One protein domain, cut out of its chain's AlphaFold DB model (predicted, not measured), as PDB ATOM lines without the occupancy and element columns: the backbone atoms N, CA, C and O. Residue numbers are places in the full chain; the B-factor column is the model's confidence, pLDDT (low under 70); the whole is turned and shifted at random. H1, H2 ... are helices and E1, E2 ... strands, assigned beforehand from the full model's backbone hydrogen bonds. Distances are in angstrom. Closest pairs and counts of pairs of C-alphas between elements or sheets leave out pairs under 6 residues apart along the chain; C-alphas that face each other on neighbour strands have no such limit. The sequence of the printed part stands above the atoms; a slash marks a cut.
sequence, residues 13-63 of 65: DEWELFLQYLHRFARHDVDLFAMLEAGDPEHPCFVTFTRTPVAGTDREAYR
ATOM      1  N   ASP A  13      22.349 -11.097   7.411       90.88
ATOM      2  CA  ASP A  13      22.295 -11.773   8.714       90.88
ATOM      3  C   ASP A  13      21.756 -10.843   9.812       90.88
ATOM      4  O   ASP A  13      20.938 -11.244  10.643       90.88
ATOM      5  N   GLU A  14      22.173  -9.573   9.801       89.25
ATOM      6  CA  GLU A  14      21.678  -8.564  10.745       89.25
ATOM      7  C   GLU A  14      20.190  -8.275  10.519       89.25
ATOM      8  O   GLU A  14      19.430  -8.140  11.481       89.25
ATOM      9  N   TRP A  15      19.751  -8.248   9.257       86.69
ATOM     10  CA  TRP A  15      18.341  -8.127   8.906       86.69
ATOM     11  C   TRP A  15      17.533  -9.313   9.430       86.69
ATOM     12  O   TRP A  15      16.487  -9.121  10.052       86.69
ATOM     13  N   GLU A  16      18.015 -10.540   9.236       88.75
ATOM     14  CA  GLU A  16      17.343 -11.732   9.747       88.75
ATOM     15  C   GLU A  16      17.230 -11.714  11.278       88.75
ATOM     16  O   GLU A  16      16.145 -11.934  11.828       88.75
ATOM     17  N   LEU A  17      18.317 -11.384  11.976       90.31
ATOM     18  CA  LEU A  17      18.335 -11.299  13.433       90.31
ATOM     19  C   LEU A  17      17.380 -10.217  13.957       90.31
ATOM     20  O   LEU A  17      16.627 -10.457  14.907       90.31
ATOM     21  N   PHE A  18      17.365  -9.046  13.316       86.06
ATOM     22  CA  PHE A  18      16.441  -7.961  13.640       86.06
ATOM     23  C   PHE A  18      14.984  -8.431  13.577       86.06
ATOM     24  O   PHE A  18      14.205  -8.200  14.504       86.06
ATOM     25  N   LEU A  19      14.619  -9.171  12.530       85.06
ATOM     26  CA  LEU A  19      13.266  -9.694  12.360       85.06
ATOM     27  C   LEU A  19      12.898 -10.740  13.409       85.06
ATOM     28  O   LEU A  19      11.765 -10.752  13.896       85.06
ATOM     29  N   GLN A  20      13.838 -11.603  13.798       86.50
ATOM     30  CA  GLN A  20      13.613 -12.569  14.872       86.50
ATOM     31  C   GLN A  20      13.338 -11.870  16.208       86.50
ATOM     32  O   GLN A  20      12.402 -12.248  16.924       86.50
ATOM     33  N   TYR A  21      14.113 -10.834  16.545       83.75
ATOM     34  CA  TYR A  21      13.855 -10.033  17.741       83.75
ATOM     35  C   TYR A  21      12.526  -9.296  17.652       83.75
ATOM     36  O   TYR A  21      11.768  -9.314  18.623       83.75
ATOM     37  N   LEU A  22      12.194  -8.742  16.486       83.12
ATOM     38  CA  LEU A  22      10.921  -8.075  16.267       83.12
ATOM     39  C   LEU A  22       9.737  -9.035  16.461       83.12
ATOM     40  O   LEU A  22       8.771  -8.680  17.130       83.12
ATOM     41  N   HIS A  23       9.819 -10.274  15.970       81.88
ATOM     42  CA  HIS A  23       8.790 -11.290  16.209       81.88
ATOM     43  C   HIS A  23       8.634 -11.642  17.691       81.88
ATOM     44  O   HIS A  23       7.511 -11.820  18.162       81.88
ATOM     45  N   ARG A  24       9.738 -11.746  18.441       82.19
ATOM     46  CA  ARG A  24       9.686 -11.979  19.893       82.19
ATOM     47  C   ARG A  24       9.064 -10.791  20.616       82.19
ATOM     48  O   ARG A  24       8.187 -10.995  21.448       82.19
ATOM     49  N   PHE A  25       9.465  -9.574  20.257       77.56
ATOM     50  CA  PHE A  25       8.918  -8.337  20.803       77.56
ATOM     51  C   PHE A  25       7.414  -8.215  20.526       77.56
ATOM     52  O   PHE A  25       6.637  -7.956  21.441       77.56
ATOM     53  N   ALA A  26       6.979  -8.531  19.303       78.25
ATOM     54  CA  ALA A  26       5.581  -8.456  18.886       78.25
ATOM     55  C   ALA A  26       4.638  -9.416  19.638       78.25
ATOM     56  O   ALA A  26       3.421  -9.231  19.621       78.25
ATOM     57  N   ARG A  27       5.177 -10.445  20.311       78.69
ATOM     58  CA  ARG A  27       4.398 -11.338  21.188       78.69
ATOM     59  C   ARG A  27       3.994 -10.676  22.508       78.69
ATOM     60  O   ARG A  27       3.122 -11.209  23.192       78.69
ATOM     61  N   HIS A  28       4.620  -9.562  22.875       76.62
ATOM     62  CA  HIS A  28       4.238  -8.753  24.029       76.62
ATOM     63  C   HIS A  28       3.145  -7.735  23.649       76.62
ATOM     64  O   HIS A  28       2.704  -7.667  22.497       76.62
ATOM     65  N   ASP A  29       2.643  -6.973  24.622       67.94
ATOM     66  CA  ASP A  29       1.619  -5.949  24.386       67.94
ATOM     67  C   ASP A  29       2.241  -4.681  23.770       67.94
ATOM     68  O   ASP A  29       2.518  -3.691  24.442       67.94
ATOM     69  N   VAL A  30       2.558  -4.776  22.476       66.31
ATOM     70  CA  VAL A  30       3.281  -3.760  21.686       66.31
ATOM     71  C   VAL A  30       2.513  -2.448  21.564       66.31
ATOM     72  O   VAL A  30       3.122  -1.386  21.471       66.31
ATOM     73  N   ASP A  31       1.180  -2.523  21.586       63.66
ATOM     74  CA  ASP A  31       0.298  -1.367  21.405       63.66
ATOM     75  C   ASP A  31       0.382  -0.395  22.596       63.66
ATOM     76  O   ASP A  31      -0.017   0.763  22.482       63.66
ATOM     77  N   LEU A  32       0.933  -0.841  23.733       56.78
ATOM     78  CA  LEU A  32       1.149   0.005  24.905       56.78
ATOM     79  C   LEU A  32       2.424   0.858  24.812       56.78
ATOM     80  O   LEU A  32       2.488   1.890  25.473       56.78
ATOM     81  N   PHE A  33       3.434   0.467  24.028       59.25
ATOM     82  CA  PHE A  33       4.753   1.109  24.061       59.25
ATOM     83  C   PHE A  33       5.574   0.818  22.795       59.25
ATOM     84  O   PHE A  33       6.208  -0.232  22.722       59.25
ATOM     85  N   ALA A  34       5.646   1.771  21.855       65.31
ATOM     86  CA  ALA A  34       6.901   2.175  21.195       65.31
ATOM     87  C   ALA A  34       6.651   3.178  20.052       65.31
ATOM     88  O   ALA A  34       6.330   2.794  18.926       65.31
ATOM     89  N   MET A  35       6.881   4.459  20.343       68.62
ATOM     90  CA  MET A  35       7.309   5.444  19.350       68.62
ATOM     91  C   MET A  35       8.795   5.676  19.601       68.62
ATOM     92  O   MET A  35       9.171   6.107  20.691       68.62
ATOM     93  N   LEU A  36       9.633   5.319  18.635       77.19
ATOM     94  CA  LEU A  36      11.084   5.432  18.750       77.19
ATOM     95  C   LEU A  36      11.588   6.442  17.728       77.19
ATOM     96  O   LEU A  36      11.264   6.328  16.548       77.19
ATOM     97  N   GLU A  37      12.381   7.404  18.187       79.69
ATOM     98  CA  GLU A  37      13.202   8.234  17.311       79.69
ATOM     99  C   GLU A  37      14.421   7.413  16.873       79.69
ATOM    100  O   GLU A  37      15.107   6.800  17.691       79.69
ATOM    101  N   ALA A  38      14.643   7.358  15.572       78.12
ATOM    102  CA  ALA A  38      15.704   6.629  14.904       78.12
ATOM    103  C   ALA A  38      16.310   7.512  13.805       78.12
ATOM    104  O   ALA A  38      15.686   8.467  13.352       78.12
ATOM    105  N   GLY A  39      17.501   7.167  13.326       72.94
ATOM    106  CA  GLY A  39      18.175   7.922  12.266       72.94
ATOM    107  C   GLY A  39      19.015   9.091  12.781       72.94
ATOM    108  O   GLY A  39      19.415   9.125  13.947       72.94
ATOM    109  N   ASP A  40      19.339  10.013  11.877       78.00
ATOM    110  CA  ASP A  40      20.225  11.135  12.170       78.00
ATOM    111  C   ASP A  40      19.513  12.209  13.024       78.00
ATOM    112  O   ASP A  40      18.368  12.547  12.731       78.00
ATOM    113  N   PRO A  41      20.160  12.788  14.053       79.44
ATOM    114  CA  PRO A  41      19.550  13.815  14.899       79.44
ATOM    115  C   PRO A  41      19.113  15.094  14.166       79.44
ATOM    116  O   PRO A  41      18.228  15.795  14.651       79.44
ATOM    117  N   GLU A  42      19.724  15.431  13.028       86.25
ATOM    118  CA  GLU A  42      19.304  16.555  12.183       86.25
ATOM    119  C   GLU A  42      18.097  16.186  11.302       86.25
ATOM    120  O   GLU A  42      17.357  17.071  10.869       86.25
ATOM    121  N   HIS A  43      17.866  14.887  11.069       81.00
ATOM    122  CA  HIS A  43      16.787  14.344  10.239       81.00
ATOM    123  C   HIS A  43      16.142  13.105  10.892       81.00
ATOM    124  O   HIS A  43      16.259  11.994  10.362       81.00
ATOM    125  N   PRO A  44      15.461  13.269  12.042       82.12
ATOM    126  CA  PRO A  44      14.944  12.133  12.788       82.12
ATOM    127  C   PRO A  44      13.828  11.417  12.022       82.12
ATOM    128  O   PRO A  44      12.913  12.028  11.464       82.12
ATOM    129  N   CYS A  45      13.873  10.092  12.063       79.94
ATOM    130  CA  CYS A  45      12.831   9.186  11.610       79.94
ATOM    131  C   CYS A  45      12.119   8.592  12.824       79.94
ATOM    132  O   CYS A  45      12.755   8.174  13.783       79.94
ATOM    133  N   PHE A  46      10.796   8.477  12.776       80.81
ATOM    134  CA  PHE A  46      10.036   7.873  13.868       80.81
ATOM    135  C   PHE A  46       9.493   6.509  13.453       80.81
ATOM    136  O   PHE A  46       8.847   6.375  12.413       80.81
ATOM    137  N   VAL A  47       9.736   5.496  14.280       79.56
ATOM    138  CA  VAL A  47       9.215   4.138  14.093       79.56
ATOM    139  C   VAL A  47       8.083   3.913  15.084       79.56
ATOM    140  O   VAL A  47       8.254   4.109  16.287       79.56
ATOM    141  N   THR A  48       6.923   3.501  14.573       79.06
ATOM    142  CA  THR A  48       5.751   3.143  15.381       79.06
ATOM    143  C   THR A  48       5.404   1.683  15.140       79.06
ATOM    144  O   THR A  48       5.270   1.259  13.991       79.06
ATOM    145  N   PHE A  49       5.217   0.922  16.217       78.38
ATOM    146  CA  PHE A  49       4.678  -0.434  16.148       78.38
ATOM    147  C   PHE A  49       3.187  -0.417  16.484       78.38
ATOM    148  O   PHE A  49       2.774   0.179  17.472       78.38
ATOM    149  N   THR A  50       2.376  -1.058  15.645       77.25
ATOM    150  CA  THR A  50       0.920  -1.137  15.816       77.25
ATOM    151  C   THR A  50       0.400  -2.457  15.269       77.25
ATOM    152  O   THR A  50       0.886  -2.959  14.251       77.25
ATOM    153  N   ARG A  51      -0.613  -3.025  15.927       78.56
ATOM    154  CA  ARG A  51      -1.347  -4.187  15.403       78.56
ATOM    155  C   ARG A  51      -2.327  -3.840  14.293       78.56
ATOM    156  O   ARG A  51      -2.750  -4.735  13.559       78.56
ATOM    157  N   THR A  52      -2.709  -2.573  14.166       82.00
ATOM    158  CA  THR A  52      -3.615  -2.108  13.118       82.00
ATOM    159  C   THR A  52      -2.794  -1.612  11.929       82.00
ATOM    160  O   THR A  52      -2.102  -0.604  12.058       82.00
ATOM    161  N   PRO A  53      -2.864  -2.283  10.764       81.94
ATOM    162  CA  PRO A  53      -2.220  -1.788   9.556       81.94
ATOM    163  C   PRO A  53      -2.737  -0.396   9.194       81.94
ATOM    164  O   PRO A  53      -3.902  -0.073   9.443       81.94
ATOM    165  N   VAL A  54      -1.886   0.406   8.561       84.88
ATOM    166  CA  VAL A  54      -2.295   1.704   8.023       84.88
ATOM    167  C   VAL A  54      -3.409   1.497   6.987       84.88
ATOM    168  O   VAL A  54      -3.448   0.497   6.265       84.88
ATOM    169  N   ALA A  55      -4.356   2.433   6.927       88.56
ATOM    170  CA  ALA A  55      -5.450   2.362   5.968       88.56
ATOM    171  C   ALA A  55      -4.907   2.270   4.530       88.56
ATOM    172  O   ALA A  55      -4.052   3.056   4.127       88.56
ATOM    173  N   GLY A  56      -5.405   1.297   3.761       90.06
ATOM    174  CA  GLY A  56      -4.946   1.037   2.394       90.06
ATOM    175  C   GLY A  56      -3.714   0.130   2.279       90.06
ATOM    176  O   GLY A  56      -3.296  -0.157   1.161       90.06
ATOM    177  N   THR A  57      -3.145  -0.364   3.386       88.31
ATOM    178  CA  THR A  57      -2.084  -1.381   3.333       88.31
ATOM    179  C   THR A  57      -2.629  -2.711   2.806       88.31
ATOM    180  O   THR A  57      -3.488  -3.333   3.437       88.31
ATOM    181  N   ASP A  58      -2.081  -3.191   1.688       88.38
ATOM    182  CA  ASP A  58      -2.276  -4.572   1.240       88.38
ATOM    183  C   ASP A  58      -1.502  -5.523   2.158       88.38
ATOM    184  O   ASP A  58      -0.276  -5.574   2.133       88.38
ATOM    185  N   ARG A  59      -2.222  -6.277   2.991       82.31
ATOM    186  CA  ARG A  59      -1.619  -7.199   3.963       82.31
ATOM    187  C   ARG A  59      -0.947  -8.399   3.305       82.31
ATOM    188  O   ARG A  59      -0.020  -8.949   3.896       82.31
ATOM    189  N   GLU A  60      -1.412  -8.824   2.132       86.25
ATOM    190  CA  GLU A  60      -0.877 -10.015   1.470       86.25
ATOM    191  C   GLU A  60       0.533  -9.758   0.933       86.25
ATOM    192  O   GLU A  60       1.386 -10.637   1.035       86.25
ATOM    193  N   ALA A  61       0.820  -8.529   0.489       84.38
ATOM    194  CA  ALA A  61       2.151  -8.106   0.047       84.38
ATOM    195  C   ALA A  61       3.245  -8.253   1.125       84.38
ATOM    196  O   ALA A  61       4.427  -8.349   0.796       84.38
ATOM    197  N   TYR A  62       2.866  -8.286   2.406       77.25
ATOM    198  CA  TYR A  62       3.794  -8.395   3.538       77.25
ATOM    199  C   TYR A  62       3.761  -9.764   4.225       77.25
ATOM    200  O   TYR A  62       4.437  -9.954   5.242       77.25
ATOM    201  N   ARG A  63       2.999 -10.735   3.703       77.12
ATOM    202  CA  ARG A  63       3.105 -12.115   4.181       77.12
ATOM    203  C   ARG A  63       4.441 -12.690   3.732       77.12
ATOM    204  O   ARG A  63       4.731 -12.757   2.542       77.12
TER     205      ARG A  63
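This is residues 13 to 63 of the 65 residues of an uncharacterized protein of Streptomyces sp. CRXT-Y-14 (UniProt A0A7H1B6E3). What is the main picture? A two-stranded hairpin, E1 and E2, and one helix, H1, form two separate arms of an open, loose model, joined by residues 27 to 34, with an unnamed tail from residue 49 to 63. Residues 13 to 21 of H1 and residues 53 to 63 of the tail stick out free. What is it made of? The printed part has 51 residues, with one named helix and two named strands in the order H1, E1, E2; the sheet E1 - E2 is antiparallel and the class is mixed, helices and strands. It is loose, with a radius of gyration of the C-alphas of 13.0 A and spans of 35 by 29 by 24 A.

How do the strands pair? E1, residues 35 to 40, and E2, residues 43 to 48, form a hairpin, antiparallel at 152 degrees between their directions. The C-alphas of Glu 37 and Phe 46 face each other at 4.7 A. N 38 and O 45 are within hydrogen-bond range at 2.7 A, as are N 36 and O 47 at 3.0 A. Where is the helix? H1, residues 13 to 26, is apart from E2. In H1 every O i to N i+4 pair is within hydrogen-bond range.

Where does the hairpin run? E1 spans 15.8 A from C-alpha 35 at (7.309, 5.444, 19.350), and E2 spans 16.5 A to C-alpha 48 at (5.751, 3.143, 15.381). Where does H1 begin? Its C-alpha 13 is at (22.295, -11.773, 8.714), and H1 spans 19.8 A.

How large is it? The two C-alphas farthest apart, those of Glu 42 and Glu 60, are 35.0 A apart. Is anything cut or linked at length? The printed part has no cut; the link E1 to E2 is tight and the link H1 to E1, with 8 residues, is short. Where is confidence low? The mean pLDDT of the printed part is 79.9, and residues 29 to 35 are under 70.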